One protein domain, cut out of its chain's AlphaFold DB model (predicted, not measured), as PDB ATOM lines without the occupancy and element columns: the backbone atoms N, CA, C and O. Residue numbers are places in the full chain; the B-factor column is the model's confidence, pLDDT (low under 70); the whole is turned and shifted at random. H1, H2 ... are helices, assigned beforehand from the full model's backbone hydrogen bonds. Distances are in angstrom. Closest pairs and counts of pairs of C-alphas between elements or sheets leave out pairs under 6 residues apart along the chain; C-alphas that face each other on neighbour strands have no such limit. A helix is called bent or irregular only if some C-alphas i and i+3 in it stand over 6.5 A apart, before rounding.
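This is residues 9 to 222 of the 631 residues of the protein "TilS protein" of Symbiodinium sp. CCMP2592 (UniProt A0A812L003). The longest helix, H10, lies side by side with H8 and H9 in an up-and-down bundle of three, and its last residues, 213 to 222, stick out past the bundle. A hairpin of two long helices, H5 and H6, crosses H8 steeply; on the side of this hairpin away from H9 and H10, the arm H4b of a bent helix packs on H5 and H1 packs on H6. The printed part has 214 residues with ten named helices, H1 to H10 in chain order, and no named strand, an all-helix class. It is compact, with a radius of gyration of the C-alphas of 17.7 A, and spans 53 by 49 by 36 A.

H10 takes residues 187 to 222, 52.8 A from C-alpha 187 at (19.671, -16.956, 37.018) to C-alpha 222 at (17.977, -68.152, 50.019). H9 is residues 161 to 180, 28.5 A long, and H8 is residues 145 to 156, 16.6 A long. H7 is residues 136 to 142. H6, residues 103 to 131, measures 42.2 A, and H5, residues 79 to 99, measures 30.7 A. H4, residues 41 to 65, was assigned as one helix by its hydrogen bonds but is bent: C-alphas 53 and 56 are 7.5 A apart. Its arms are H4a, residues 41 to 53, and H4b, residues 56 to 65. H4a is itself irregular, with C-alphas 42 and 45 at 7.1 A. H3 is residues 33 to 36, H2 residues 23 to 26, and H1 residues 9 to 20, beginning at C-alpha 9 at (22.671, -56.897, 15.818).

H8, H9 and H10 form a bundle, up and down, each running against the one before it. H9 and H10 are a hairpin and touch at a shallow tilt of 20 degrees, closest at the C-alphas of Leu 171 and Leu 201, 6.0 A. H8 and H9 are a hairpin too, at a shallow tilt of 17 degrees, with the C-alphas of Arg 156 and Ile 164 closest at 4.8 A. H7 touches H9 about perpendicular, at 84 degrees; the C-alphas of Gly 136 and Val 174 are closest, 4.3 A. H8 and H5 are the hubs, each touching five helices. They touch each other at a steep tilt of 62 degrees, closest at the C-alphas of Ile 87 and Leu 151, 5.7 A. H5 and H6 are a hairpin at a shallow tilt of 18 degrees, opposite ways, with the C-alphas of Ala 86 and Ala 120 closest at 4.1 A. H4b touches H5 about perpendicular, at 87 degrees, closest at the C-alphas of Ala 58 and Ala 85, 4.8 A. H3 touches H4a, closest at the C-alphas of Gly 33 and Arg 44, 3.9 A. H1 touches H6 with residues 9 to 13 alone, closest at the C-alphas of Trp 9 and Val 112, 5.0 A. H2 touches no helix. Every O i to N i+4 pair is within hydrogen-bond range in H1, H4b, H7, H9 and H10, against 16 of 17 in H5, 23 of 25 in H6, 6 of 8 in H8 and 4 of 9 in H4a, where 5 of 10 O i to N i+3 pairs are within range; H2 and H3 are too short for an O i to N i+4 pair.

The two C-alphas farthest apart are those of Gly 184 and Glu 222, 55.7 A. Residues 183 to 189 and 213 to 222 stand free. The printed part has no cut. The link from H4 to H5, residues 66 to 78, is long. The mean pLDDT of the printed part is 76.6; 80 residues are under 70, namely 9 to 45, 47 to 76, 130 to 134 and 181 to 188.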
ATOM      1  N   TRP A   9      23.193 -58.015  15.029       58.59
ATOM      2  CA  TRP A   9      22.671 -56.897  15.818       58.59
ATOM      3  C   TRP A   9      22.995 -55.513  15.262       58.59
ATOM      4  O   TRP A   9      22.211 -54.596  15.472       58.59
ATOM      5  N   VAL A  10      24.133 -55.328  14.577       59.50
ATOM      6  CA  VAL A  10      24.424 -54.061  13.881       59.50
ATOM      7  C   VAL A  10      23.449 -53.934  12.727       59.50
ATOM      8  O   VAL A  10      22.884 -52.863  12.542       59.50
ATOM      9  N   THR A  11      23.183 -55.043  12.032       61.47
ATOM     10  CA  THR A  11      22.082 -55.163  11.081       61.47
ATOM     11  C   THR A  11      20.741 -54.968  11.780       61.47
ATOM     12  O   THR A  11      19.952 -54.192  11.289       61.47
ATOM     13  N   GLY A  12      20.476 -55.548  12.952       60.38
ATOM     14  CA  GLY A  12      19.220 -55.353  13.693       60.38
ATOM     15  C   GLY A  12      18.983 -53.911  14.161       60.38
ATOM     16  O   GLY A  12      17.879 -53.388  14.036       60.38
ATOM     17  N   LEU A  13      20.026 -53.224  14.633       60.34
ATOM     18  CA  LEU A  13      20.004 -51.804  14.973       60.34
ATOM     19  C   LEU A  13      19.903 -50.961  13.700       60.34
ATOM     20  O   LEU A  13      19.203 -49.957  13.706       60.34
ATOM     21  N   ALA A  14      20.561 -51.360  12.609       59.34
ATOM     22  CA  ALA A  14      20.466 -50.693  11.318       59.34
ATOM     23  C   ALA A  14      19.074 -50.832  10.706       59.34
ATOM     24  O   ALA A  14      18.515 -49.820  10.321       59.34
ATOM     25  N   VAL A  15      18.480 -52.021  10.745       59.50
ATOM     26  CA  VAL A  15      17.112 -52.346  10.336       59.50
ATOM     27  C   VAL A  15      16.109 -51.631  11.227       59.50
ATOM     28  O   VAL A  15      15.156 -51.070  10.710       59.50
ATOM     29  N   PHE A  16      16.314 -51.561  12.548       57.78
ATOM     30  CA  PHE A  16      15.491 -50.703  13.408       57.78
ATOM     31  C   PHE A  16      15.600 -49.241  12.986       57.78
ATOM     32  O   PHE A  16      14.592 -48.559  12.842       57.78
ATOM     33  N   CYS A  17      16.820 -48.763  12.752       56.62
ATOM     34  CA  CYS A  17      17.033 -47.401  12.300       56.62
ATOM     35  C   CYS A  17      16.416 -47.152  10.913       56.62
ATOM     36  O   CYS A  17      15.919 -46.068  10.668       56.62
ATOM     37  N   GLU A  18      16.438 -48.131  10.014       55.59
ATOM     38  CA  GLU A  18      15.920 -48.032   8.648       55.59
ATOM     39  C   GLU A  18      14.396 -48.164   8.586       55.59
ATOM     40  O   GLU A  18      13.761 -47.459   7.811       55.59
ATOM     41  N   ALA A  19      13.810 -49.031   9.411       49.16
ATOM     42  CA  ALA A  19      12.375 -49.289   9.460       49.16
ATOM     43  C   ALA A  19      11.613 -48.298  10.352       49.16
ATOM     44  O   ALA A  19      10.410 -48.122  10.176       49.16
ATOM     45  N   TRP A  20      12.284 -47.691  11.337       45.53
ATOM     46  CA  TRP A  20      11.638 -46.878  12.370       45.53
ATOM     47  C   TRP A  20      12.056 -45.408  12.350       45.53
ATOM     48  O   TRP A  20      11.254 -44.569  12.751       45.53
ATOM     49  N   PHE A  21      13.262 -45.051  11.884       53.53
ATOM     50  CA  PHE A  21      13.575 -43.637  11.670       53.53
ATOM     51  C   PHE A  21      13.090 -43.184  10.287       53.53
ATOM     52  O   PHE A  21      13.290 -43.895   9.303       53.53
ATOM     53  N   PRO A  22      12.451 -42.008  10.193       49.91
ATOM     54  CA  PRO A  22      11.905 -41.524   8.931       49.91
ATOM     55  C   PRO A  22      13.067 -41.179   7.963       49.91
ATOM     56  O   PRO A  22      14.197 -40.974   8.408       49.91
ATOM     57  N   VAL A  23      12.841 -41.208   6.641       53.69
ATOM     58  CA  VAL A  23      13.872 -41.114   5.568       53.69
ATOM     59  C   VAL A  23      14.841 -39.930   5.757       53.69
ATOM     60  O   VAL A  23      16.018 -39.997   5.402       53.69
ATOM     61  N   GLU A  24      14.367 -38.877   6.407       51.88
ATOM     62  CA  GLU A  24      15.082 -37.687   6.862       51.88
ATOM     63  C   GLU A  24      16.340 -38.035   7.693       51.88
ATOM     64  O   GLU A  24      17.397 -37.430   7.512       51.88
ATOM     65  N   ALA A  25      16.279 -39.074   8.531       50.00
ATOM     66  CA  ALA A  25      17.395 -39.639   9.302       50.00
ATOM     67  C   ALA A  25      18.591 -40.044   8.444       50.00
ATOM     68  O   ALA A  25      19.747 -39.748   8.746       50.00
ATOM     69  N   GLN A  26      18.279 -40.777   7.375       51.31
ATOM     70  CA  GLN A  26      19.237 -41.414   6.481       51.31
ATOM     71  C   GLN A  26      19.918 -40.364   5.599       51.31
ATOM     72  O   GLN A  26      21.046 -40.555   5.155       51.31
ATOM     73  N   GLN A  27      19.252 -39.223   5.410       58.19
ATOM     74  CA  GLN A  27      19.746 -38.048   4.697       58.19
ATOM     75  C   GLN A  27      20.480 -37.051   5.614       58.19
ATOM     76  O   GLN A  27      20.841 -35.961   5.171       58.19
ATOM     77  N   GLY A  28      20.713 -37.398   6.888       53.44
ATOM     78  CA  GLY A  28      21.435 -36.555   7.847       53.44
ATOM     79  C   GLY A  28      20.621 -35.387   8.417       53.44
ATOM     80  O   GLY A  28      21.203 -34.454   8.972       53.44
ATOM     81  N   GLN A  29      19.292 -35.414   8.293       55.06
ATOM     82  CA  GLN A  29      18.398 -34.403   8.859       55.06
ATOM     83  C   GLN A  29      18.036 -34.727  10.323       55.06
ATOM     84  O   GLN A  29      18.174 -35.860  10.791       55.06
ATOM     85  N   SER A  30      17.598 -33.718  11.090       55.31
ATOM     86  CA  SER A  30      17.270 -33.900  12.512       55.31
ATOM     87  C   SER A  30      15.976 -34.686  12.699       55.31
ATOM     88  O   SER A  30      14.962 -34.356  12.085       55.31
ATOM     89  N   ILE A  31      15.980 -35.652  13.614       55.28
ATOM     90  CA  ILE A  31      14.798 -36.462  13.930       55.28
ATOM     91  C   ILE A  31      14.167 -35.971  15.226       55.28
ATOM     92  O   ILE A  31      14.905 -35.864  16.198       55.28
ATOM     93  N   PRO A  32      12.837 -35.797  15.293       57.28
ATOM     94  CA  PRO A  32      12.159 -35.338  16.499       57.28
ATOM     95  C   PRO A  32      12.449 -36.165  17.774       57.28
ATOM     96  O   PRO A  32      12.407 -37.394  17.790       57.28
ATOM     97  N   GLY A  33      12.632 -35.509  18.916       55.34
ATOM     98  CA  GLY A  33      13.144 -36.160  20.121       55.34
ATOM     99  C   GLY A  33      12.162 -37.123  20.789       55.34
ATOM    100  O   GLY A  33      12.561 -37.916  21.640       55.34
ATOM    101  N   TYR A  34      10.883 -37.106  20.398       56.47
ATOM    102  CA  TYR A  34       9.895 -38.082  20.865       56.47
ATOM    103  C   TYR A  34      10.222 -39.518  20.416       56.47
ATOM    104  O   TYR A  34       9.806 -40.461  21.086       56.47
ATOM    105  N   TRP A  35      11.016 -39.689  19.351       56.78
ATOM    106  CA  TRP A  35      11.472 -40.994  18.861       56.78
ATOM    107  C   TRP A  35      12.408 -41.721  19.838       56.78
ATOM    108  O   TRP A  35      12.475 -42.946  19.825       56.78
ATOM    109  N   PHE A  36      13.066 -40.992  20.744       59.62
ATOM    110  CA  PHE A  36      13.898 -41.572  21.803       59.62
ATOM    111  C   PHE A  36      13.120 -41.848  23.098       59.62
ATOM    112  O   PHE A  36      13.720 -42.088  24.144       59.62
ATOM    113  N   GLY A  37      11.786 -41.785  23.063       54.88
ATOM    114  CA  GLY A  37      10.967 -41.963  24.261       54.88
ATOM    115  C   GLY A  37      11.081 -40.792  25.244       54.88
ATOM    116  O   GLY A  37      10.697 -40.923  26.408       54.88
ATOM    117  N   ALA A  38      11.574 -39.630  24.794       59.09
ATOM    118  CA  ALA A  38      11.652 -38.410  25.590       59.09
ATOM    119  C   ALA A  38      10.242 -37.891  25.923       59.09
ATOM    120  O   ALA A  38       9.679 -37.038  25.232       59.09
ATOM    121  N   ARG A  39       9.648 -38.418  27.003       49.62
ATOM    122  CA  ARG A  39       8.290 -38.054  27.448       49.62
ATOM    123  C   ARG A  39       8.176 -36.580  27.842       49.62
ATOM    124  O   ARG A  39       7.106 -35.996  27.712       49.62
ATOM    125  N   LYS A  40       9.271 -35.965  28.306       58.22
ATOM    126  CA  LYS A  40       9.317 -34.544  28.678       58.22
ATOM    127  C   LYS A  40       9.735 -33.694  27.479       58.22
ATOM    128  O   LYS A  40      10.810 -33.902  26.919       58.22
ATOM    129  N   ALA A  41       8.917 -32.696  27.138       60.12
ATOM    130  CA  ALA A  41       9.181 -31.759  26.041       60.12
ATOM    131  C   ALA A  41      10.562 -31.085  26.151       60.12
ATOM    132  O   ALA A  41      11.229 -30.885  25.141       60.12
ATOM    133  N   SER A  42      11.032 -30.848  27.380       58.62
ATOM    134  CA  SER A  42      12.343 -30.264  27.685       58.62
ATOM    135  C   SER A  42      13.540 -31.072  27.176       58.62
ATOM    136  O   SER A  42      14.616 -30.512  27.010       58.62
ATOM    137  N   TYR A  43      13.390 -32.381  26.946       64.81
ATOM    138  CA  TYR A  43      14.488 -33.236  26.483       64.81
ATOM    139  C   TYR A  43      14.487 -33.445  24.968       64.81
ATOM    140  O   TYR A  43      15.482 -33.914  24.427       64.81
ATOM    141  N   ARG A  44      13.409 -33.077  24.263       67.75
ATOM    142  CA  ARG A  44      13.310 -33.293  22.811       67.75
ATOM    143  C   ARG A  44      14.454 -32.626  22.021       67.75
ATOM    144  O   ARG A  44      15.094 -33.350  21.265       67.75
ATOM    145  N   PRO A  45      14.833 -31.357  22.293       69.38
ATOM    146  CA  PRO A  45      15.924 -30.697  21.566       69.38
ATOM    147  C   PRO A  45      17.298 -31.362  21.732       69.38
ATOM    148  O   PRO A  45      18.172 -31.211  20.878       69.38
ATOM    149  N   LEU A  46      17.526 -32.068  22.846       70.81
ATOM    150  CA  LEU A  46      18.753 -32.837  23.063       70.81
ATOM    151  C   LEU A  46      18.802 -34.037  22.111       70.81
ATOM    152  O   LEU A  46      19.803 -34.266  21.434       70.81
ATOM    153  N   PHE A  47      17.710 -34.793  22.067       69.12
ATOM    154  CA  PHE A  47      17.610 -36.006  21.270       69.12
ATOM    155  C   PHE A  47      17.593 -35.726  19.762       69.12
ATOM    156  O   PHE A  47      18.206 -36.485  19.010       69.12
ATOM    157  N   ASP A  48      17.032 -34.586  19.343       67.31
ATOM    158  CA  ASP A  48      17.119 -34.093  17.960       67.31
ATOM    159  C   ASP A  48      18.578 -33.966  17.489       67.31
ATOM    160  O   ASP A  48      18.931 -34.352  16.373       67.31
ATOM    161  N   LYS A  49      19.454 -33.459  18.369       68.06
ATOM    162  CA  LYS A  49      20.882 -33.232  18.088       68.06
ATOM    163  C   LYS A  49      21.724 -34.507  18.159       68.06
ATOM    164  O   LYS A  49      22.711 -34.626  17.427       68.06
ATOM    165  N   LEU A  50      21.375 -35.436  19.054       68.06
ATOM    166  CA  LEU A  50      22.105 -36.695  19.225       68.06
ATOM    167  C   LEU A  50      21.997 -37.583  17.982       68.06
ATOM    168  O   LEU A  50      22.979 -38.209  17.604       68.06
ATOM    169  N   ASN A  51      20.852 -37.594  17.301       62.47
ATOM    170  CA  ASN A  51      20.622 -38.522  16.198       62.47
ATOM    171  C   ASN A  51      21.503 -38.253  14.963       62.47
ATOM    172  O   ASN A  51      22.324 -39.088  14.584       62.47
ATOM    173  N   ALA A  52      21.408 -37.046  14.394       58.72
ATOM    174  CA  ALA A  52      22.059 -36.701  13.124       58.72
ATOM    175  C   ALA A  52      23.598 -36.743  13.188       58.72
ATOM    176  O   ALA A  52      24.264 -37.019  12.196       58.72
ATOM    177  N   SER A  53      24.178 -36.477  14.362       63.84
ATOM    178  CA  SER A  53      25.633 -36.365  14.530       63.84
ATOM    179  C   SER A  53      26.304 -37.609  15.113       63.84
ATOM    180  O   SER A  53      27.531 -37.686  15.091       63.84
ATOM    181  N   CYS A  54      25.540 -38.567  15.655       67.88
ATOM    182  CA  CYS A  54      26.107 -39.663  16.452       67.88
ATOM    183  C   CYS A  54      25.746 -41.063  15.960       67.88
ATOM    184  O   CYS A  54      26.425 -41.997  16.375       67.88
ATOM    185  N   LEU A  55      24.756 -41.224  15.072       67.44
ATOM    186  CA  LEU A  55      24.358 -42.534  14.544       67.44
ATOM    187  C   LEU A  55      25.523 -43.255  13.849       67.44
ATOM    188  O   LEU A  55      25.912 -44.352  14.248       67.44
ATOM    189  N   GLU A  56      26.108 -42.625  12.832       66.44
ATOM    190  CA  GLU A  56      27.197 -43.217  12.050       66.44
ATOM    191  C   GLU A  56      28.484 -43.405  12.885       66.44
ATOM    192  O   GLU A  56      29.065 -44.493  12.855       66.44
ATOM    193  N   PRO A  57      28.904 -42.439  13.730       67.00
ATOM    194  CA  PRO A  57      29.964 -42.669  14.710       67.00
ATOM    195  C   PRO A  57      29.692 -43.824  15.680       67.00
ATOM    196  O   PRO A  57      30.589 -44.628  15.921       67.00
ATOM    197  N   ALA A  58      28.478 -43.942  16.227       67.69
ATOM    198  CA  ALA A  58      28.120 -45.025  17.139       67.69
ATOM    199  C   ALA A  58      28.178 -46.387  16.437       67.69
ATOM    200  O   ALA A  58      28.747 -47.321  16.997       67.69
ATOM    201  N   ARG A  59      27.683 -46.483  15.193       65.56
ATOM    202  CA  ARG A  59      27.780 -47.691  14.354       65.56
ATOM    203  C   ARG A  59      29.231 -48.086  14.086       65.56
ATOM    204  O   ARG A  59      29.600 -49.231  14.338       65.56
ATOM    205  N   ARG A  60      30.068 -47.147  13.634       65.25
ATOM    206  CA  ARG A  60      31.496 -47.402  13.354       65.25
ATOM    207  C   ARG A  60      32.250 -47.848  14.598       65.25
ATOM    208  O   ARG A  60      32.978 -48.839  14.563       65.25
ATOM    209  N   LEU A  61      32.050 -47.146  15.713       64.12
ATOM    210  CA  LEU A  61      32.706 -47.484  16.970       64.12
ATOM    211  C   LEU A  61      32.224 -48.835  17.512       64.12
ATOM    212  O   LEU A  61      33.049 -49.628  17.957       64.12
ATOM    213  N   ALA A  62      30.926 -49.133  17.430       63.22
ATOM    214  CA  ALA A  62      30.377 -50.427  17.822       63.22
ATOM    215  C   ALA A  62      30.925 -51.587  16.975       63.22
ATOM    216  O   ALA A  62      31.352 -52.602  17.529       63.22
ATOM    217  N   ALA A  63      30.985 -51.416  15.651       61.38
ATOM    218  CA  ALA A  63      31.529 -52.411  14.730       61.38
ATOM    219  C   ALA A  63      33.022 -52.701  14.991       61.38
ATOM    220  O   ALA A  63      33.468 -53.841  14.849       61.38
ATOM    221  N   GLY A  64      33.792 -51.694  15.424       56.22
ATOM    222  CA  GLY A  64      35.217 -51.828  15.744       56.22
ATOM    223  C   GLY A  64      35.540 -52.471  17.105       56.22
ATOM    224  O   GLY A  64      36.616 -53.057  17.249       56.22
ATOM    225  N   GLN A  65      34.650 -52.391  18.106       54.53
ATOM    226  CA  GLN A  65      34.925 -52.859  19.482       54.53
ATOM    227  C   GLN A  65      34.618 -54.342  19.739       54.53
ATOM    228  O   GLN A  65      35.182 -54.919  20.666       54.53
ATOM    229  N   LEU A  66      33.825 -55.009  18.892       49.34
ATOM    230  CA  LEU A  66      33.479 -56.437  19.049       49.34
ATOM    231  C   LEU A  66      34.679 -57.401  18.946       49.34
ATOM    232  O   LEU A  66      34.532 -58.598  19.169       49.34
ATOM    233  N   ARG A  67      35.878 -56.901  18.620       48.28
ATOM    234  CA  ARG A  67      37.096 -57.706  18.439       48.28
ATOM    235  C   ARG A  67      38.143 -57.548  19.550       48.28
ATOM    236  O   ARG A  67      39.204 -58.162  19.445       48.28
ATOM    237  N   ARG A  68      37.929 -56.716  20.585       49.03
ATOM    238  CA  ARG A  68      38.977 -56.397  21.587       49.03
ATOM    239  C   ARG A  68      38.444 -56.313  23.024       49.03
ATOM    240  O   ARG A  68      37.392 -55.749  23.271       49.03
ATOM    241  N   ARG A  69      39.225 -56.832  23.987       43.44
ATOM    242  CA  ARG A  69      38.922 -56.810  25.438       43.44
ATOM    243  C   ARG A  69      39.146 -55.449  26.123       43.44
ATOM    244  O   ARG A  69      38.681 -55.270  27.241       43.44
ATOM    245  N   TRP A  70      39.865 -54.511  25.496       49.31
ATOM    246  CA  TRP A  70      40.154 -53.180  26.053       49.31
ATOM    247  C   TRP A  70      40.102 -52.112  24.954       49.31
ATOM    248  O   TRP A  70      40.625 -52.362  23.859       49.31
ATOM    249  N   PRO A  71      39.524 -50.924  25.207       53.09
ATOM    250  CA  PRO A  71      39.268 -49.987  24.134       53.09
ATOM    251  C   PRO A  71      40.547 -49.262  23.704       53.09
ATOM    252  O   PRO A  71      41.009 -48.315  24.338       53.09
ATOM    253  N   ARG A  72      41.111 -49.674  22.567       57.59
ATOM    254  CA  ARG A  72      41.891 -48.769  21.713       57.59
ATOM    255  C   ARG A  72      40.924 -48.168  20.705       57.59
ATOM    256  O   ARG A  72      40.607 -48.810  19.705       57.59
ATOM    257  N   TRP A  73      40.412 -46.985  21.024       64.56
ATOM    258  CA  TRP A  73      39.567 -46.215  20.117       64.56
ATOM    259  C   TRP A  73      40.395 -45.684  18.948       64.56
ATOM    260  O   TRP A  73      41.595 -45.444  19.098       64.56
ATOM    261  N   GLU A  74      39.762 -45.482  17.795       64.00
ATOM    262  CA  GLU A  74      40.413 -44.754  16.708       64.00
ATOM    263  C   GLU A  74      40.841 -43.359  17.197       64.00
ATOM    264  O   GLU A  74      40.082 -42.721  17.934       64.00
ATOM    265  N   PRO A  75      42.016 -42.844  16.789       60.19
ATOM    266  CA  PRO A  75      42.466 -41.499  17.159       60.19
ATOM    267  C   PRO A  75      41.471 -40.384  16.789       60.19
ATOM    268  O   PRO A  75      41.446 -39.338  17.430       60.19
ATOM    269  N   SER A  76      40.629 -40.623  15.779       64.81
ATOM    270  CA  SER A  76      39.535 -39.751  15.328       64.81
ATOM    271  C   SER A  76      38.364 -39.665  16.320       64.81
ATOM    272  O   SER A  76      37.575 -38.721  16.273       64.81
ATOM    273  N   ALA A  77      38.230 -40.628  17.236       72.62
ATOM    274  CA  ALA A  77      37.133 -40.682  18.187       72.62
ATOM    275  C   ALA A  77      37.424 -39.794  19.401       72.62
ATOM    276  O   ALA A  77      38.090 -40.209  20.348       72.62
ATOM    277  N   SER A  78      36.902 -38.567  19.409       84.12
ATOM    278  CA  SER A  78      37.022 -37.671  20.568       84.12
ATOM    279  C   SER A  78      36.218 -38.171  21.781       84.12
ATOM    280  O   SER A  78      35.249 -38.924  21.641       84.12
ATOM    281  N   ALA A  79      36.570 -37.722  22.992       84.44
ATOM    282  CA  ALA A  79      35.811 -38.047  24.207       84.44
ATOM    283  C   ALA A  79      34.344 -37.580  24.118       84.44
ATOM    284  O   ALA A  79      33.438 -38.304  24.524       84.44
ATOM    285  N   ARG A  80      34.095 -36.418  23.500       86.69
ATOM    286  CA  ARG A  80      32.743 -35.891  23.263       86.69
ATOM    287  C   ARG A  80      31.933 -36.773  22.311       86.69
ATOM    288  O   ARG A  80      30.744 -36.980  22.535       86.69
ATOM    289  N   MET A  81      32.571 -37.320  21.275       83.75
ATOM    290  CA  MET A  81      31.924 -38.261  20.354       83.75
ATOM    291  C   MET A  81      31.561 -39.569  21.064       83.75
ATOM    292  O   MET A  81      30.436 -40.038  20.927       83.75
ATOM    293  N   ARG A  82      32.475 -40.117  21.878       85.88
ATOM    294  CA  ARG A  82      32.214 -41.329  22.674       85.88
ATOM    295  C   ARG A  82      31.094 -41.132  23.693       85.88
ATOM    296  O   ARG A  82      30.249 -42.009  23.818       85.88
ATOM    297  N   LEU A  83      31.050 -39.981  24.369       88.75
ATOM    298  CA  LEU A  83      29.972 -39.634  25.301       88.75
ATOM    299  C   LEU A  83      28.608 -39.697  24.611       88.75
ATOM    300  O   LEU A  83      27.696 -40.370  25.087       88.75
ATOM    301  N   LYS A  84      28.470 -39.019  23.467       86.50
ATOM    302  CA  LYS A  84      27.194 -38.968  22.748       86.50
ATOM    303  C   LYS A  84      26.809 -40.321  22.150       86.50
ATOM    304  O   LYS A  84      25.640 -40.691  22.202       86.50
ATOM    305  N   ALA A  85      27.783 -41.068  21.631       83.44
ATOM    306  CA  ALA A  85      27.570 -42.420  21.120       83.44
ATOM    307  C   ALA A  85      27.104 -43.390  22.223       83.44
ATOM    308  O   ALA A  85      26.196 -44.179  21.979       83.44
ATOM    309  N   ALA A  86      27.652 -43.289  23.441       88.06
ATOM    310  CA  ALA A  86      27.214 -44.093  24.584       88.06
ATOM    311  C   ALA A  86      25.736 -43.849  24.919       88.06
ATOM    312  O   ALA A  86      24.957 -44.794  25.020       88.06
ATOM    313  N   ILE A  87      25.342 -42.574  25.029       87.69
ATOM    314  CA  ILE A  87      23.948 -42.179  25.280       87.69
ATOM    315  C   ILE A  87      23.042 -42.690  24.158       87.69
ATOM    316  O   ILE A  87      21.978 -43.248  24.420       87.69
ATOM    317  N   PHE A  88      23.468 -42.515  22.905       83.31
ATOM    318  CA  PHE A  88      22.702 -42.945  21.742       83.31
ATOM    319  C   PHE A  88      22.441 -44.457  21.762       83.31
ATOM    320  O   PHE A  88      21.292 -44.871  21.606       83.31
ATOM    321  N   LEU A  89      23.469 -45.279  21.988       81.56
ATOM    322  CA  LEU A  89      23.347 -46.740  22.011       81.56
ATOM    323  C   LEU A  89      22.460 -47.234  23.163       81.56
ATOM    324  O   LEU A  89      21.575 -48.063  22.937       81.56
ATOM    325  N   ASP A  90      22.643 -46.697  24.373       87.31
ATOM    326  CA  ASP A  90      21.830 -47.056  25.544       87.31
ATOM    327  C   ASP A  90      20.343 -46.724  25.330       87.31
ATOM    328  O   ASP A  90      19.469 -47.563  25.546       87.31
ATOM    329  N   GLN A  91      20.034 -45.513  24.857       83.69
ATOM    330  CA  GLN A  91      18.646 -45.072  24.700       83.69
ATOM    331  C   GLN A  91      17.956 -45.742  23.500       83.69
ATOM    332  O   GLN A  91      16.809 -46.180  23.605       83.69
ATOM    333  N   THR A  92      18.647 -45.871  22.365       76.12
ATOM    334  CA  THR A  92      18.065 -46.431  21.130       76.12
ATOM    335  C   THR A  92      17.751 -47.915  21.282       76.12
ATOM    336  O   THR A  92      16.670 -48.359  20.897       76.12
ATOM    337  N   SER A  93      18.650 -48.685  21.898       80.12
ATOM    338  CA  SER A  93      18.464 -50.130  22.064       80.12
ATOM    339  C   SER A  93      17.321 -50.490  23.022       80.12
ATOM    340  O   SER A  93      16.573 -51.442  22.785       80.12
ATOM    341  N   ARG A  94      17.109 -49.688  24.074       84.38
ATOM    342  CA  ARG A  94      15.957 -49.823  24.983       84.38
ATOM    343  C   ARG A  94      14.640 -49.542  24.274       84.38
ATOM    344  O   ARG A  94      13.687 -50.304  24.441       84.38
ATOM    345  N   ASN A  95      14.600 -48.484  23.466       77.56
ATOM    346  CA  ASN A  95      13.421 -48.161  22.670       77.56
ATOM    347  C   ASN A  95      13.126 -49.267  21.655       77.56
ATOM    348  O   ASN A  95      11.992 -49.737  21.613       77.56
ATOM    349  N   TYR A  96      14.146 -49.766  20.946       75.62
ATOM    350  CA  TYR A  96      14.004 -50.888  20.015       75.62
ATOM    351  C   TYR A  96      13.374 -52.119  20.671       75.62
ATOM    352  O   TYR A  96      12.415 -52.681  20.143       75.62
ATOM    353  N   LYS A  97      13.855 -52.514  21.857       80.94
ATOM    354  CA  LYS A  97      13.270 -53.634  22.608       80.94
ATOM    355  C   LYS A  97      11.808 -53.380  22.986       80.94
ATOM    356  O   LYS A  97      10.997 -54.296  22.911       80.94
ATOM    357  N   SER A  98      11.453 -52.151  23.366       80.25
ATOM    358  CA  SER A  98      10.084 -51.803  23.781       80.25
ATOM    359  C   SER A  98       9.048 -51.840  22.645       80.25
ATOM    360  O   SER A  98       7.856 -52.053  22.903       80.25
ATOM    361  N   THR A  99       9.484 -51.654  21.395       74.56
ATOM    362  CA  THR A  99       8.607 -51.670  20.214       74.56
ATOM    363  C   THR A  99       8.382 -53.071  19.654       74.56
ATOM    364  O   THR A  99       7.454 -53.253  18.871       74.56
ATOM    365  N   GLN A 100       9.176 -54.069  20.055       78.88
ATOM    366  CA  GLN A 100       9.005 -55.438  19.565       78.88
ATOM    367  C   GLN A 100       7.774 -56.124  20.165       78.88
ATOM    368  O   GLN A 100       7.355 -55.843  21.295       78.88
ATOM    369  N   ARG A 101       7.184 -57.033  19.387       82.75
ATOM    370  CA  ARG A 101       6.036 -57.870  19.762       82.75
ATOM    371  C   ARG A 101       6.291 -59.302  19.283       82.75
ATOM    372  O   ARG A 101       6.830 -59.480  18.195       82.75
ATOM    373  N   GLY A 102       5.882 -60.289  20.077       84.62
ATOM    374  CA  GLY A 102       6.157 -61.709  19.828       84.62
ATOM    375  C   GLY A 102       7.506 -62.168  20.394       84.62
ATOM    376  O   GLY A 102       8.463 -61.392  20.446       84.62
ATOM    377  N   ASP A 103       7.566 -63.426  20.835       82.88
ATOM    378  CA  ASP A 103       8.679 -63.962  21.633       82.88
ATOM    379  C   ASP A 103      10.018 -63.963  20.873       82.88
ATOM    380  O   ASP A 103      11.027 -63.498  21.406       82.88
ATOM    381  N   ASP A 104      10.023 -64.357  19.595       79.38
ATOM    382  CA  ASP A 104      11.240 -64.390  18.763       79.38
ATOM    383  C   ASP A 104      11.830 -62.994  18.509       79.38
ATOM    384  O   ASP A 104      13.047 -62.787  18.576       79.38
ATOM    385  N   ALA A 105      10.977 -62.001  18.238       74.94
ATOM    386  CA  ALA A 105      11.414 -60.622  18.024       74.94
ATOM    387  C   ALA A 105      11.934 -59.989  19.326       74.94
ATOM    388  O   ALA A 105      12.922 -59.250  19.315       74.94
ATOM    389  N   LEU A 106      11.305 -60.308  20.463       82.12
ATOM    390  CA  LEU A 106      11.746 -59.870  21.789       82.12
ATOM    391  C   LEU A 106      13.091 -60.483  22.190       82.12
ATOM    392  O   LEU A 106      13.910 -59.793  22.813       82.12
ATOM    393  N   LEU A 107      13.340 -61.744  21.830       80.38
ATOM    394  CA  LEU A 107      14.616 -62.413  22.069       80.38
ATOM    395  C   LEU A 107      15.747 -61.729  21.286       80.38
ATOM    396  O   LEU A 107      16.727 -61.289  21.893       80.38
ATOM    397  N   LYS A 108      15.564 -61.527  19.973       75.38
ATOM    398  CA  LYS A 108      16.533 -60.815  19.115       75.38
ATOM    399  C   LYS A 108      16.804 -59.396  19.610       75.38
ATOM    400  O   LYS A 108      17.954 -58.983  19.745       75.38
ATOM    401  N   ALA A 109      15.761 -58.651  19.974       77.50
ATOM    402  CA  ALA A 109      15.942 -57.304  20.507       77.50
ATOM    403  C   ALA A 109      16.601 -57.271  21.894       77.50
ATOM    404  O   ALA A 109      17.272 -56.295  22.233       77.50
ATOM    405  N   SER A 110      16.455 -58.328  22.697       82.62
ATOM    406  CA  SER A 110      17.174 -58.455  23.967       82.62
ATOM    407  C   SER A 110      18.674 -58.651  23.755       82.62
ATOM    408  O   SER A 110      19.450 -57.980  24.432       82.62
ATOM    409  N   GLN A 111      19.070 -59.472  22.779       77.94
ATOM    410  CA  GLN A 111      20.476 -59.661  22.396       77.94
ATOM    411  C   GLN A 111      21.098 -58.359  21.869       77.94
ATOM    412  O   GLN A 111      22.162 -57.943  22.331       77.94
ATOM    413  N   VAL A 112      20.388 -57.657  20.973       75.62
ATOM    414  CA  VAL A 112      20.808 -56.344  20.450       75.62
ATOM    415  C   VAL A 112      21.028 -55.346  21.587       75.62
ATOM    416  O   VAL A 112      22.029 -54.628  21.607       75.62
ATOM    417  N   LYS A 113      20.108 -55.308  22.558       83.88
ATOM    418  CA  LYS A 113      20.220 -54.432  23.725       83.88
ATOM    419  C   LYS A 113      21.441 -54.758  24.581       83.88
ATOM    420  O   LYS A 113      22.153 -53.841  24.968       83.88
ATOM    421  N   GLU A 114      21.688 -56.027  24.881       82.25
ATOM    422  CA  GLU A 114      22.834 -56.444  25.698       82.25
ATOM    423  C   GLU A 114      24.170 -56.017  25.072       82.25
ATOM    424  O   GLU A 114      25.037 -55.459  25.749       82.25
ATOM    425  N   GLN A 115      24.307 -56.179  23.756       77.94
ATOM    426  CA  GLN A 115      25.504 -55.762  23.022       77.94
ATOM    427  C   GLN A 115      25.654 -54.236  22.969       77.94
ATOM    428  O   GLN A 115      26.758 -53.720  23.166       77.94
ATOM    429  N   CYS A 116      24.555 -53.500  22.763       82.19
ATOM    430  CA  CYS A 116      24.559 -52.037  22.830       82.19
ATOM    431  C   CYS A 116      24.978 -51.535  24.216       82.19
ATOM    432  O   CYS A 116      25.825 -50.647  24.299       82.19
ATOM    433  N   ASP A 117      24.424 -52.111  25.286       84.56
ATOM    434  CA  ASP A 117      24.742 -51.748  26.670       84.56
ATOM    435  C   ASP A 117      26.231 -51.986  26.974       84.56
ATOM    436  O   ASP A 117      26.886 -51.122  27.561       84.56
ATOM    437  N   ALA A 118      26.801 -53.107  26.516       82.25
ATOM    438  CA  ALA A 118      28.219 -53.416  26.702       82.25
ATOM    439  C   ALA A 118      29.139 -52.380  26.027       82.25
ATOM    440  O   ALA A 118      30.088 -51.881  26.642       82.25
ATOM    441  N   VAL A 119      28.848 -52.015  24.774       82.06
ATOM    442  CA  VAL A 119      29.621 -51.006  24.030       82.06
ATOM    443  C   VAL A 119      29.432 -49.612  24.637       82.06
ATOM    444  O   VAL A 119      30.410 -48.882  24.822       82.06
ATOM    445  N   ALA A 120      28.197 -49.245  24.987       87.62
ATOM    446  CA  ALA A 120      27.874 -47.965  25.609       87.62
ATOM    447  C   ALA A 120      28.604 -47.787  26.947       87.62
ATOM    448  O   ALA A 120      29.182 -46.728  27.196       87.62
ATOM    449  N   LEU A 121      28.657 -48.837  27.771       89.75
ATOM    450  CA  LEU A 121      29.396 -48.835  29.029       89.75
ATOM    451  C   LEU A 121      30.896 -48.608  28.805       89.75
ATOM    452  O   LEU A 121      31.485 -47.744  29.451       89.75
ATOM    453  N   GLN A 122      31.525 -49.317  27.862       85.50
ATOM    454  CA  GLN A 122      32.947 -49.116  27.550       85.50
ATOM    455  C   GLN A 122      33.240 -47.683  27.087       85.50
ATOM    456  O   GLN A 122      34.242 -47.082  27.492       85.50
ATOM    457  N   MET A 123      32.364 -47.114  26.256       86.50
ATOM    458  CA  MET A 123      32.467 -45.720  25.828       86.50
ATOM    459  C   MET A 123      32.358 -44.767  27.019       86.50
ATOM    460  O   MET A 123      33.232 -43.911  27.175       86.50
ATOM    461  N   ALA A 124      31.357 -44.949  27.884       89.69
ATOM    462  CA  ALA A 124      31.163 -44.138  29.082       89.69
ATOM    463  C   ALA A 124      32.380 -44.203  30.019       89.69
ATOM    464  O   ALA A 124      32.924 -43.169  30.404       89.69
ATOM    465  N   LEU A 125      32.893 -45.401  30.313       89.19
ATOM    466  CA  LEU A 125      34.079 -45.579  31.157       89.19
ATOM    467  C   LEU A 125      35.323 -44.915  30.560       89.19
ATOM    468  O   LEU A 125      36.077 -44.265  31.279       89.19
ATOM    469  N   SER A 126      35.518 -45.005  29.241       85.50
ATOM    470  CA  SER A 126      36.655 -44.355  28.573       85.50
ATOM    471  C   SER A 126      36.620 -42.827  28.642       85.50
ATOM    472  O   SER A 126      37.657 -42.171  28.550       85.50
ATOM    473  N   VAL A 127      35.422 -42.258  28.758       85.12
ATOM    474  CA  VAL A 127      35.202 -40.823  28.910       85.12
ATOM    475  C   VAL A 127      35.501 -40.394  30.345       85.12
ATOM    476  O   VAL A 127      36.190 -39.400  30.558       85.12
ATOM    477  N   LEU A 128      35.041 -41.175  31.321       82.75
ATOM    478  CA  LEU A 128      35.213 -40.894  32.748       82.75
ATOM    479  C   LEU A 128      36.667 -41.073  33.203       82.75
ATOM    480  O   LEU A 128      37.171 -40.269  33.986       82.75
ATOM    481  N   ALA A 129      37.371 -42.072  32.660       78.31
ATOM    482  CA  ALA A 129      38.786 -42.315  32.941       78.31
ATOM    483  C   ALA A 129      39.697 -41.151  32.506       78.31
ATOM    484  O   ALA A 129      40.744 -40.943  33.110       78.31
ATOM    485  N   ALA A 130      39.303 -40.379  31.488       68.25
ATOM    486  CA  ALA A 130      40.074 -39.237  30.998       68.25
ATOM    487  C   ALA A 130      39.949 -37.980  31.885       68.25
ATOM    488  O   ALA A 130      40.805 -37.105  31.806       68.25
ATOM    489  N   GLY A 131      38.891 -37.885  32.700       62.56
ATOM    490  CA  GLY A 131      38.585 -36.707  33.521       62.56
ATOM    491  C   GLY A 131      38.769 -36.880  35.025       62.56
ATOM    492  O   GLY A 131      38.959 -35.892  35.732       62.56
ATOM    493  N   GLY A 132      38.706 -38.122  35.516       63.09
ATOM    494  CA  GLY A 132      38.542 -38.423  36.938       63.09
ATOM    495  C   GLY A 132      37.122 -38.092  37.419       63.09
ATOM    496  O   GLY A 132      36.570 -37.043  37.104       63.09
ATOM    497  N   ALA A 133      36.507 -38.975  38.211       60.12
ATOM    498  CA  ALA A 133      35.104 -38.841  38.639       60.12
ATOM    499  C   ALA A 133      34.794 -37.590  39.494       60.12
ATOM    500  O   ALA A 133      33.631 -37.307  39.755       60.12
ATOM    501  N   ALA A 134      35.818 -36.846  39.925       67.81
ATOM    502  CA  ALA A 134      35.705 -35.706  40.834       67.81
ATOM    503  C   ALA A 134      35.919 -34.331  40.164       67.81
ATOM    504  O   ALA A 134      35.974 -33.321  40.865       67.81
ATOM    505  N   ASN A 135      36.057 -34.262  38.834       82.81
ATOM    506  CA  ASN A 135      36.354 -33.011  38.132       82.81
ATOM    507  C   ASN A 135      35.130 -32.455  37.380       82.81
ATOM    508  O   ASN A 135      34.958 -32.674  36.181       82.81
ATOM    509  N   GLY A 136      34.284 -31.702  38.089       81.94
ATOM    510  CA  GLY A 136      33.070 -31.103  37.522       81.94
ATOM    511  C   GLY A 136      33.338 -30.153  36.347       81.94
ATOM    512  O   GLY A 136      32.609 -30.189  35.355       81.94
ATOM    513  N   ALA A 137      34.425 -29.375  36.406       85.00
ATOM    514  CA  ALA A 137      34.817 -28.458  35.334       85.00
ATOM    515  C   ALA A 137      35.155 -29.207  34.037       85.00
ATOM    516  O   ALA A 137      34.713 -28.812  32.957       85.00
ATOM    517  N   PHE A 138      35.872 -30.332  34.139       87.94
ATOM    518  CA  PHE A 138      36.137 -31.204  32.992       87.94
ATOM    519  C   PHE A 138      34.836 -31.713  32.357       87.94
ATOM    520  O   PHE A 138      34.682 -31.662  31.135       87.94
ATOM    521  N   PHE A 139      33.876 -32.174  33.164       87.88
ATOM    522  CA  PHE A 139      32.613 -32.695  32.638       87.88
ATOM    523  C   PHE A 139      31.783 -31.623  31.929       87.88
ATOM    524  O   PHE A 139      31.255 -31.887  30.848       87.88
ATOM    525  N   LEU A 140      31.726 -30.406  32.474       87.56
ATOM    526  CA  LEU A 140      31.022 -29.285  31.844       87.56
ATOM    527  C   LEU A 140      31.694 -28.804  30.547       87.56
ATOM    528  O   LEU A 140      31.009 -28.325  29.644       87.56
ATOM    529  N   GLN A 141      33.014 -28.966  30.409       87.50
ATOM    530  CA  GLN A 141      33.717 -28.737  29.138       87.50
ATOM    531  C   GLN A 141      33.439 -29.843  28.110       87.50
ATOM    532  O   GLN A 141      33.440 -29.604  26.899       87.50
ATOM    533  N   LEU A 142      33.204 -31.064  28.585       85.75
ATOM    534  CA  LEU A 142      33.008 -32.241  27.753       85.75
ATOM    535  C   LEU A 142      31.601 -32.311  27.134       85.75
ATOM    536  O   LEU A 142      31.462 -32.689  25.964       85.75
ATOM    537  N   GLY A 143      30.564 -31.969  27.899       85.56
ATOM    538  CA  GLY A 143      29.167 -32.078  27.483       85.56
ATOM    539  C   GLY A 143      28.245 -31.120  28.232       85.56
ATOM    540  O   GLY A 143      28.572 -30.592  29.289       85.56
ATOM    541  N   SER A 144      27.064 -30.893  27.667       87.75
ATOM    542  CA  SER A 144      26.000 -30.133  28.323       87.75
ATOM    543  C   SER A 144      25.438 -30.883  29.534       87.75
ATOM    544  O   SER A 144      25.482 -32.111  29.601       87.75
ATOM    545  N   VAL A 145      24.836 -30.152  30.473       88.12
ATOM    546  CA  VAL A 145      24.214 -30.729  31.676       88.12
ATOM    547  C   VAL A 145      23.235 -31.874  31.358       88.12
ATOM    548  O   VAL A 145      23.372 -32.941  31.958       88.12
ATOM    549  N   PRO A 146      22.302 -31.744  30.392       87.94
ATOM    550  CA  PRO A 146      21.455 -32.864  29.997       87.94
ATOM    551  C   PRO A 146      22.250 -34.075  29.493       87.94
ATOM    552  O   PRO A 146      21.962 -35.191  29.909       87.94
ATOM    553  N   GLU A 147      23.269 -33.880  28.650       89.00
ATOM    554  CA  GLU A 147      24.111 -34.977  28.147       89.00
ATOM    555  C   GLU A 147      24.806 -35.728  29.294       89.00
ATOM    556  O   GLU A 147      24.820 -36.955  29.297       89.00
ATOM    557  N   LEU A 148      25.317 -35.018  30.302       91.38
ATOM    558  CA  LEU A 148      25.940 -35.629  31.481       91.38
ATOM    559  C   LEU A 148      24.926 -36.404  32.336       91.38
ATOM    560  O   LEU A 148      25.220 -37.512  32.786       91.38
ATOM    561  N   CYS A 149      23.711 -35.879  32.506       91.62
ATOM    562  CA  CYS A 149      22.618 -36.606  33.156       91.62
ATOM    563  C   CYS A 149      22.243 -37.885  32.390       91.62
ATOM    564  O   CYS A 149      22.062 -38.938  32.990       91.62
ATOM    565  N   PHE A 150      22.170 -37.841  31.058       90.56
ATOM    566  CA  PHE A 150      21.898 -39.039  30.258       90.56
ATOM    567  C   PHE A 150      23.070 -40.027  30.249       90.56
ATOM    568  O   PHE A 150      22.842 -41.234  30.230       90.56
ATOM    569  N   LEU A 151      24.315 -39.554  30.333       91.88
ATOM    570  CA  LEU A 151      25.474 -40.429  30.512       91.88
ATOM    571  C   LEU A 151      25.405 -41.184  31.848       91.88
ATOM    572  O   LEU A 151      25.763 -42.360  31.905       91.88
ATOM    573  N   SER A 152      24.894 -40.544  32.909       93.75
ATOM    574  CA  SER A 152      24.690 -41.203  34.204       93.75
ATOM    575  C   SER A 152      23.705 -42.375  34.100       93.75
ATOM    576  O   SER A 152      23.871 -43.366  34.808       93.75
ATOM    577  N   LEU A 153      22.734 -42.320  33.174       92.81
ATOM    578  CA  LEU A 153      21.813 -43.431  32.911       92.81
ATOM    579  C   LEU A 153      22.519 -44.663  32.358       92.81
ATOM    580  O   LEU A 153      22.205 -45.763  32.798       92.81
ATOM    581  N   VAL A 154      23.483 -44.484  31.450       93.50
ATOM    582  CA  VAL A 154      24.257 -45.594  30.864       93.50
ATOM    583  C   VAL A 154      24.899 -46.426  31.973       93.50
ATOM    584  O   VAL A 154      24.786 -47.647  31.995       93.50
ATOM    585  N   LEU A 155      25.513 -45.750  32.945       94.31
ATOM    586  CA  LEU A 155      26.104 -46.388  34.117       94.31
ATOM    587  C   LEU A 155      25.039 -46.958  35.062       94.31
ATOM    588  O   LEU A 155      25.166 -48.089  35.523       94.31
ATOM    589  N   ARG A 156      23.969 -46.201  35.333       93.06
ATOM    590  CA  ARG A 156      22.889 -46.600  36.246       93.06
ATOM    591  C   ARG A 156      22.176 -47.869  35.785       93.06
ATOM    592  O   ARG A 156      21.818 -48.719  36.596       93.06
ATOM    593  N   HIS A 157      21.966 -48.008  34.481       91.38
ATOM    594  CA  HIS A 157      21.244 -49.130  33.900       91.38
ATOM    595  C   HIS A 157      22.007 -50.457  33.931       91.38
ATOM    596  O   HIS A 157      21.374 -51.495  33.738       91.38
ATOM    597  N   THR A 158      23.315 -50.439  34.207       91.12
ATOM    598  CA  THR A 158      24.097 -51.664  34.442       91.12
ATOM    599  C   THR A 158      23.610 -52.432  35.668       91.12
ATOM    600  O   THR A 158      23.785 -53.641  35.729       91.12
ATOM    601  N   ARG A 159      22.982 -51.735  36.630       91.19
ATOM    602  CA  ARG A 159      22.621 -52.258  37.956       91.19
ATOM    603  C   ARG A 159      23.815 -52.773  38.775       91.19
ATOM    604  O   ARG A 159      23.601 -53.433  39.784       91.19
ATOM    605  N   GLU A 160      25.039 -52.413  38.397       92.62
ATOM    606  CA  GLU A 160      26.256 -52.742  39.139       92.62
ATOM    607  C   GLU A 160      26.616 -51.603  40.110       92.62
ATOM    608  O   GLU A 160      26.774 -50.456  39.666       92.62
ATOM    609  N   PRO A 161      26.794 -51.871  41.421       93.38
ATOM    610  CA  PRO A 161      27.037 -50.827  42.420       93.38
ATOM    611  C   PRO A 161      28.209 -49.899  42.082       93.38
ATOM    612  O   PRO A 161      28.092 -48.686  42.241       93.38
ATOM    613  N   CYS A 162      29.311 -50.441  41.553       93.38
ATOM    614  CA  CYS A 162      30.502 -49.660  41.215       93.38
ATOM    615  C   CYS A 162      30.242 -48.627  40.102       93.38
ATOM    616  O   CYS A 162      30.746 -47.504  40.169       93.38
ATOM    617  N   PHE A 163      29.424 -48.962  39.099       94.06
ATOM    618  CA  PHE A 163      29.084 -48.045  38.011       94.06
ATOM    619  C   PHE A 163      28.040 -47.017  38.447       94.06
ATOM    620  O   PHE A 163      28.149 -45.848  38.076       94.06
ATOM    621  N   ILE A 164      27.075 -47.401  39.287       94.50
ATOM    622  CA  ILE A 164      26.105 -46.449  39.847       94.50
ATOM    623  C   ILE A 164      26.813 -45.426  40.754       94.50
ATOM    624  O   ILE A 164      26.552 -44.230  40.641       94.50
ATOM    625  N   GLN A 165      27.762 -45.861  41.588       94.12
ATOM    626  CA  GLN A 165      28.594 -44.966  42.407       94.12
ATOM    627  C   GLN A 165      29.446 -44.021  41.550       94.12
ATOM    628  O   GLN A 165      29.613 -42.849  41.887       94.12
ATOM    629  N   LEU A 166      29.954 -44.498  40.409       92.88
ATOM    630  CA  LEU A 166      30.679 -43.655  39.460       92.88
ATOM    631  C   LEU A 166      29.772 -42.572  38.848       92.88
ATOM    632  O   LEU A 166      30.190 -41.419  38.727       92.88
ATOM    633  N   ALA A 167      28.526 -42.919  38.506       94.19
ATOM    634  CA  ALA A 167      27.514 -41.957  38.063       94.19
ATOM    635  C   ALA A 167      27.184 -40.931  39.152       94.19
ATOM    636  O   ALA A 167      27.088 -39.741  38.855       94.19
ATOM    637  N   GLU A 168      27.036 -41.382  40.399       94.38
ATOM    638  CA  GLU A 168      26.801 -40.508  41.546       94.38
ATOM    639  C   GLU A 168      27.949 -39.506  41.715       94.38
ATOM    640  O   GLU A 168      27.702 -38.302  41.742       94.38
ATOM    641  N   GLY A 169      29.199 -39.979  41.752       93.06
ATOM    642  CA  GLY A 169      30.382 -39.127  41.894       93.06
ATOM    643  C   GLY A 169      30.486 -38.073  40.788       93.06
ATOM    644  O   GLY A 169      30.687 -36.891  41.075       93.06
ATOM    645  N   MET A 170      30.238 -38.478  39.536       93.44
ATOM    646  CA  MET A 170      30.177 -37.554  38.401       93.44
ATOM    647  C   MET A 170      29.112 -36.471  38.626       93.44
ATOM    648  O   MET A 170      29.428 -35.285  38.542       93.44
ATOM    649  N   LEU A 171      27.871 -36.849  38.945       94.00
ATOM    650  CA  LEU A 171      26.775 -35.898  39.150       94.00
ATOM    651  C   LEU A 171      27.029 -34.961  40.340       94.00
ATOM    652  O   LEU A 171      26.777 -33.764  40.221       94.00
ATOM    653  N   VAL A 172      27.579 -35.468  41.447       94.31
ATOM    654  CA  VAL A 172      27.989 -34.652  42.604       94.31
ATOM    655  C   VAL A 172      29.024 -33.607  42.186       94.31
ATOM    656  O   VAL A 172      28.882 -32.437  42.538       94.31
ATOM    657  N   SER A 173      30.033 -33.999  41.402       91.88
ATOM    658  CA  SER A 173      31.065 -33.067  40.932       91.88
ATOM    659  C   SER A 173      30.498 -31.982  40.008       91.88
ATOM    660  O   SER A 173      30.875 -30.819  40.131       91.88
ATOM    661  N   VAL A 174      29.544 -32.335  39.137       91.56
ATOM    662  CA  VAL A 174      28.861 -31.393  38.236       91.56
ATOM    663  C   VAL A 174      27.991 -30.416  39.025       91.56
ATOM    664  O   VAL A 174      28.052 -29.217  38.772       91.56
ATOM    665  N   VAL A 175      27.219 -30.897  40.006       92.06
ATOM    666  CA  VAL A 175      26.402 -30.036  40.880       92.06
ATOM    667  C   VAL A 175      27.284 -29.058  41.653       92.06
ATOM    668  O   VAL A 175      26.995 -27.864  41.658       92.06
ATOM    669  N   ALA A 176      28.374 -29.542  42.256       90.62
ATOM    670  CA  ALA A 176      29.304 -28.695  42.995       90.62
ATOM    671  C   ALA A 176      29.932 -27.619  42.097       90.62
ATOM    672  O   ALA A 176      30.061 -26.470  42.512       90.62
ATOM    673  N   GLU A 177      30.296 -27.963  40.861       90.19
ATOM    674  CA  GLU A 177      30.875 -26.998  39.928       90.19
ATOM    675  C   GLU A 177      29.861 -25.944  39.475       90.19
ATOM    676  O   GLU A 177      30.173 -24.756  39.499       90.19
ATOM    677  N   LEU A 178      28.631 -26.352  39.144       87.50
ATOM    678  CA  LEU A 178      27.541 -25.433  38.790       87.50
ATOM    679  C   LEU A 178      27.197 -24.465  39.932       87.50
ATOM    680  O   LEU A 178      26.788 -23.340  39.669       87.50
ATOM    681  N   GLN A 179      27.355 -24.885  41.191       87.25
ATOM    682  CA  GLN A 179      27.151 -24.023  42.361       87.25
ATOM    683  C   GLN A 179      28.294 -23.023  42.578       87.25
ATOM    684  O   GLN A 179      28.054 -21.936  43.097       87.25
ATOM    685  N   ARG A 180      29.532 -23.390  42.221       82.50
ATOM    686  CA  ARG A 180      30.713 -22.520  42.365       82.50
ATOM    687  C   ARG A 180      30.826 -21.480  41.266       82.50
ATOM    688  O   ARG A 180      31.383 -20.412  41.501       82.50
ATOM    689  N   SER A 181      30.408 -21.828  40.055       65.50
ATOM    690  CA  SER A 181      30.655 -20.978  38.902       65.50
ATOM    691  C   SER A 181      29.603 -19.869  38.802       65.50
ATOM    692  O   SER A 181      28.403 -20.114  38.689       65.50
ATOM    693  N   ASP A 182      30.087 -18.627  38.805       55.34
ATOM    694  CA  ASP A 182      29.365 -17.422  38.387       55.34
ATOM    695  C   ASP A 182      29.173 -17.499  36.858       55.34
ATOM    696  O   ASP A 182      29.853 -16.846  36.072       55.34
ATOM    697  N   THR A 183      28.367 -18.471  36.411       54.44
ATOM    698  CA  THR A 183      28.409 -19.067  35.057       54.44
ATOM    699  C   THR A 183      28.045 -18.124  33.902       54.44
ATOM    700  O   THR A 183      27.976 -18.576  32.760       54.44
ATOM    701  N   GLY A 184      27.781 -16.835  34.137       54.81
ATOM    702  CA  GLY A 184      27.319 -15.901  33.099       54.81
ATOM    703  C   GLY A 184      25.990 -16.310  32.442       54.81
ATOM    704  O   GLY A 184      25.555 -15.691  31.472       54.81
ATOM    705  N   LEU A 185      25.339 -17.359  32.957       55.97
ATOM    706  CA  LEU A 185      24.004 -17.798  32.584       55.97
ATOM    707  C   LEU A 185      22.989 -16.965  33.379       55.97
ATOM    708  O   LEU A 185      23.181 -16.779  34.582       55.97
ATOM    709  N   PRO A 186      21.893 -16.489  32.758       57.72
ATOM    710  CA  PRO A 186      20.813 -15.850  33.500       57.72
ATOM    711  C   PRO A 186      20.317 -16.791  34.610       57.72
ATOM    712  O   PRO A 186      20.245 -18.008  34.412       57.72
ATOM    713  N   SER A 187      19.987 -16.227  35.776       59.28
ATOM    714  CA  SER A 187      19.671 -16.956  37.018       59.28
ATOM    715  C   SER A 187      18.653 -18.095  36.837       59.28
ATOM    716  O   SER A 187      18.776 -19.142  37.475       59.28
ATOM    717  N   GLU A 188      17.693 -17.932  35.923       57.03
ATOM    718  CA  GLU A 188      16.674 -18.937  35.592       57.03
ATOM    719  C   GLU A 188      17.250 -20.198  34.914       57.03
ATOM    720  O   GLU A 188      16.817 -21.318  35.201       57.03
ATOM    721  N   GLY A 189      18.265 -20.058  34.052       71.75
ATOM    722  CA  GLY A 189      18.894 -21.184  33.350       71.75
ATOM    723  C   GLY A 189      19.760 -22.051  34.269       71.75
ATOM    724  O   GLY A 189      19.738 -23.282  34.181       71.75
ATOM    725  N   LEU A 190      20.474 -21.414  35.203       78.81
ATOM    726  CA  LEU A 190      21.302 -22.103  36.194       78.81
ATOM    727  C   LEU A 190      20.452 -22.935  37.166       78.81
ATOM    728  O   LEU A 190      20.761 -24.103  37.412       78.81
ATOM    729  N   GLN A 191      19.339 -22.378  37.657       80.25
ATOM    730  CA  GLN A 191      18.399 -23.109  38.515       80.25
ATOM    731  C   GLN A 191      17.788 -24.323  37.800       80.25
ATOM    732  O   GLN A 191      17.677 -25.397  38.395       80.25
ATOM    733  N   GLY A 192      17.451 -24.195  36.512       83.44
ATOM    734  CA  GLY A 192      16.958 -25.312  35.702       83.44
ATOM    735  C   GLY A 192      17.965 -26.462  35.577       83.44
ATOM    736  O   GLY A 192      17.595 -27.631  35.725       83.44
ATOM    737  N   HIS A 193      19.243 -26.147  35.351       86.50
ATOM    738  CA  HIS A 193      20.324 -27.136  35.274       86.50
ATOM    739  C   HIS A 193      20.607 -27.802  36.625       86.50
ATOM    740  O   HIS A 193      20.682 -29.031  36.691       86.50
ATOM    741  N   LEU A 194      20.678 -27.024  37.709       88.06
ATOM    742  CA  LEU A 194      20.840 -27.551  39.067       88.06
ATOM    743  C   LEU A 194      19.682 -28.475  39.455       88.06
ATOM    744  O   LEU A 194      19.914 -29.583  39.941       88.06
ATOM    745  N   GLY A 195      18.439 -28.074  39.180       87.56
ATOM    746  CA  GLY A 195      17.261 -28.900  39.441       87.56
ATOM    747  C   GLY A 195      17.204 -30.165  38.575       87.56
ATOM    748  O   GLY A 195      16.654 -31.185  38.991       87.56
ATOM    749  N   LEU A 196      17.767 -30.148  37.364       88.12
ATOM    750  CA  LEU A 196      17.891 -31.345  36.530       88.12
ATOM    751  C   LEU A 196      18.939 -32.320  37.084       88.12
ATOM    752  O   LEU A 196      18.607 -33.486  37.296       88.12
ATOM    753  N   CYS A 197      20.164 -31.856  37.348       90.50
ATOM    754  CA  CYS A 197      21.227 -32.692  37.911       90.50
ATOM    755  C   CYS A 197      20.845 -33.266  39.273       90.50
ATOM    756  O   CYS A 197      21.053 -34.454  39.503       90.50
ATOM    757  N   SER A 198      20.242 -32.457  40.149       90.75
ATOM    758  CA  SER A 198      19.839 -32.899  41.490       90.75
ATOM    759  C   SER A 198      18.808 -34.025  41.421       90.75
ATOM    760  O   SER A 198      18.958 -35.030  42.107       90.75
ATOM    761  N   ARG A 199      17.830 -33.935  40.508       90.88
ATOM    762  CA  ARG A 199      16.861 -35.021  40.277       90.88
ATOM    763  C   ARG A 199      17.527 -36.305  39.785       90.88
ATOM    764  O   ARG A 199      17.226 -37.376  40.294       90.88
ATOM    765  N   PHE A 200      18.442 -36.217  38.817       93.25
ATOM    766  CA  PHE A 200      19.172 -37.400  38.341       93.25
ATOM    767  C   PHE A 200      20.077 -37.992  39.425       93.25
ATOM    768  O   PHE A 200      20.221 -39.211  39.490       93.25
ATOM    769  N   LEU A 201      20.665 -37.153  40.280       93.38
ATOM    770  CA  LEU A 201      21.479 -37.579  41.415       93.38
ATOM    771  C   LEU A 201      20.635 -38.335  42.447       93.38
ATOM    772  O   LEU A 201      21.022 -39.427  42.852       93.38
ATOM    773  N   GLU A 202      19.467 -37.804  42.811       91.44
ATOM    774  CA  GLU A 202      18.497 -38.486  43.678       91.44
ATOM    775  C   GLU A 202      18.073 -39.837  43.092       91.44
ATOM    776  O   GLU A 202      18.222 -40.861  43.748       91.44
ATOM    777  N   GLU A 203      17.644 -39.878  41.827       91.12
ATOM    778  CA  GLU A 203      17.266 -41.140  41.177       91.12
ATOM    779  C   GLU A 203      18.441 -42.134  41.067       91.12
ATOM    780  O   GLU A 203      18.238 -43.347  41.020       91.12
ATOM    781  N   THR A 204      19.683 -41.645  40.974       93.25
ATOM    782  CA  THR A 204      20.888 -42.493  40.942       93.25
ATOM    783  C   THR A 204      21.158 -43.106  42.314       93.25
ATOM    784  O   THR A 204      21.439 -44.301  42.395       93.25
ATOM    785  N   ARG A 205      20.997 -42.328  43.390       92.44
ATOM    786  CA  ARG A 205      21.069 -42.825  44.772       92.44
ATOM    787  C   ARG A 205      19.977 -43.850  45.060       92.44
ATOM    788  O   ARG A 205      20.279 -44.914  45.588       92.44
ATOM    789  N   ASP A 206      18.749 -43.586  44.618       89.75
ATOM    790  CA  ASP A 206      17.639 -44.535  44.750       89.75
ATOM    791  C   ASP A 206      17.916 -45.847  44.012       89.75
ATOM    792  O   ASP A 206      17.598 -46.926  44.507       89.75
ATOM    793  N   ALA A 207      18.517 -45.774  42.820       91.38
ATOM    794  CA  ALA A 207      18.896 -46.960  42.059       91.38
ATOM    795  C   ALA A 207      19.997 -47.768  42.763       91.38
ATOM    796  O   ALA A 207      19.934 -48.999  42.757       91.38
ATOM    797  N   LEU A 208      20.975 -47.097  43.384       92.25
ATOM    798  CA  LEU A 208      22.019 -47.752  44.177       92.25
ATOM    799  C   LEU A 208      21.414 -48.474  45.384       92.25
ATOM    800  O   LEU A 208      21.700 -49.649  45.611       92.25
ATOM    801  N   GLU A 209      20.541 -47.786  46.120       91.69
ATOM    802  CA  GLU A 209      19.835 -48.363  47.259       91.69
ATOM    803  C   GLU A 209      18.976 -49.558  46.825       91.69
ATOM    804  O   GLU A 209      19.045 -50.619  47.441       91.69
ATOM    805  N   ALA A 210      18.243 -49.442  45.714       91.75
ATOM    806  CA  ALA A 210      17.419 -50.524  45.181       91.75
ATOM    807  C   ALA A 210      18.232 -51.779  44.828       91.75
ATOM    808  O   ALA A 210      17.790 -52.887  45.115       91.75
ATOM    809  N   VAL A 211      19.423 -51.636  44.232       93.56
ATOM    810  CA  VAL A 211      20.317 -52.780  43.964       93.56
ATOM    811  C   VAL A 211      20.774 -53.433  45.268       93.56
ATOM    812  O   VAL A 211      20.747 -54.658  45.374       93.56
ATOM    813  N   GLY A 212      21.135 -52.631  46.274       93.00
ATOM    814  CA  GLY A 212      21.482 -53.138  47.603       93.00
ATOM    815  C   GLY A 212      20.331 -53.904  48.257       93.00
ATOM    816  O   GLY A 212      20.539 -54.984  48.812       93.00
ATOM    817  N   VAL A 213      19.104 -53.391  48.132       94.25
ATOM    818  CA  VAL A 213      17.898 -54.068  48.618       94.25
ATOM    819  C   VAL A 213      17.669 -55.387  47.885       94.25
ATOM    820  O   VAL A 213      17.417 -56.387  48.548       94.25
ATOM    821  N   GLU A 214      17.794 -55.440  46.555       93.62
ATOM    822  CA  GLU A 214      17.658 -56.700  45.805       93.62
ATOM    823  C   GLU A 214      18.663 -57.759  46.251       93.62
ATOM    824  O   GLU A 214      18.276 -58.898  46.514       93.62
ATOM    825  N   ALA A 215      19.939 -57.384  46.367       93.75
ATOM    826  CA  ALA A 215      20.992 -58.294  46.802       93.75
ATOM    827  C   ALA A 215      20.701 -58.843  48.207       93.75
ATOM    828  O   ALA A 215      20.789 -60.049  48.440       93.75
ATOM    829  N   TYR A 216      20.273 -57.969  49.123       95.75
ATOM    830  CA  TYR A 216      19.843 -58.386  50.451       95.75
ATOM    831  C   TYR A 216      18.621 -59.311  50.406       95.75
ATOM    832  O   TYR A 216      18.616 -60.320  51.098       95.75
ATOM    833  N   LEU A 217      17.589 -59.002  49.616       96.19
ATOM    834  CA  LEU A 217      16.382 -59.829  49.537       96.19
ATOM    835  C   LEU A 217      16.689 -61.239  49.026       96.19
ATOM    836  O   LEU A 217      16.151 -62.207  49.560       96.19
ATOM    837  N   HIS A 218      17.560 -61.350  48.024       95.25
ATOM    838  CA  HIS A 218      18.037 -62.630  47.512       95.25
ATOM    839  C   HIS A 218      18.756 -63.424  48.610       95.25
ATOM    840  O   HIS A 218      18.377 -64.553  48.916       95.25
ATOM    841  N   GLN A 219      19.728 -62.800  49.284       95.88
ATOM    842  CA  GLN A 219      20.449 -63.408  50.403       95.88
ATOM    843  C   GLN A 219      19.503 -63.839  51.544       95.88
ATOM    844  O   GLN A 219      19.589 -64.962  52.043       95.88
ATOM    845  N   ALA A 220      18.571 -62.965  51.931       95.69
ATOM    846  CA  ALA A 220      17.640 -63.179  53.034       95.69
ATOM    847  C   ALA A 220      16.685 -64.355  52.787       95.69
ATOM    848  O   ALA A 220      16.316 -65.071  53.718       95.69
ATOM    849  N   LEU A 221      16.261 -64.550  51.536       94.81
ATOM    850  CA  LEU A 221      15.333 -65.618  51.168       94.81
ATOM    851  C   LEU A 221      16.050 -66.946  50.911       94.81
ATOM    852  O   LEU A 221      15.496 -68.004  51.219       94.81
ATOM    853  N   GLU A 222      17.272 -66.926  50.389       94.19
ATOM    854  CA  GLU A 222      17.977 -68.152  50.019       94.19
ATOM    855  C   GLU A 222      18.838 -68.706  51.151       94.19
ATOM    856  O   GLU A 222      18.664 -69.862  51.552       94.19
TER     857      GLU A 222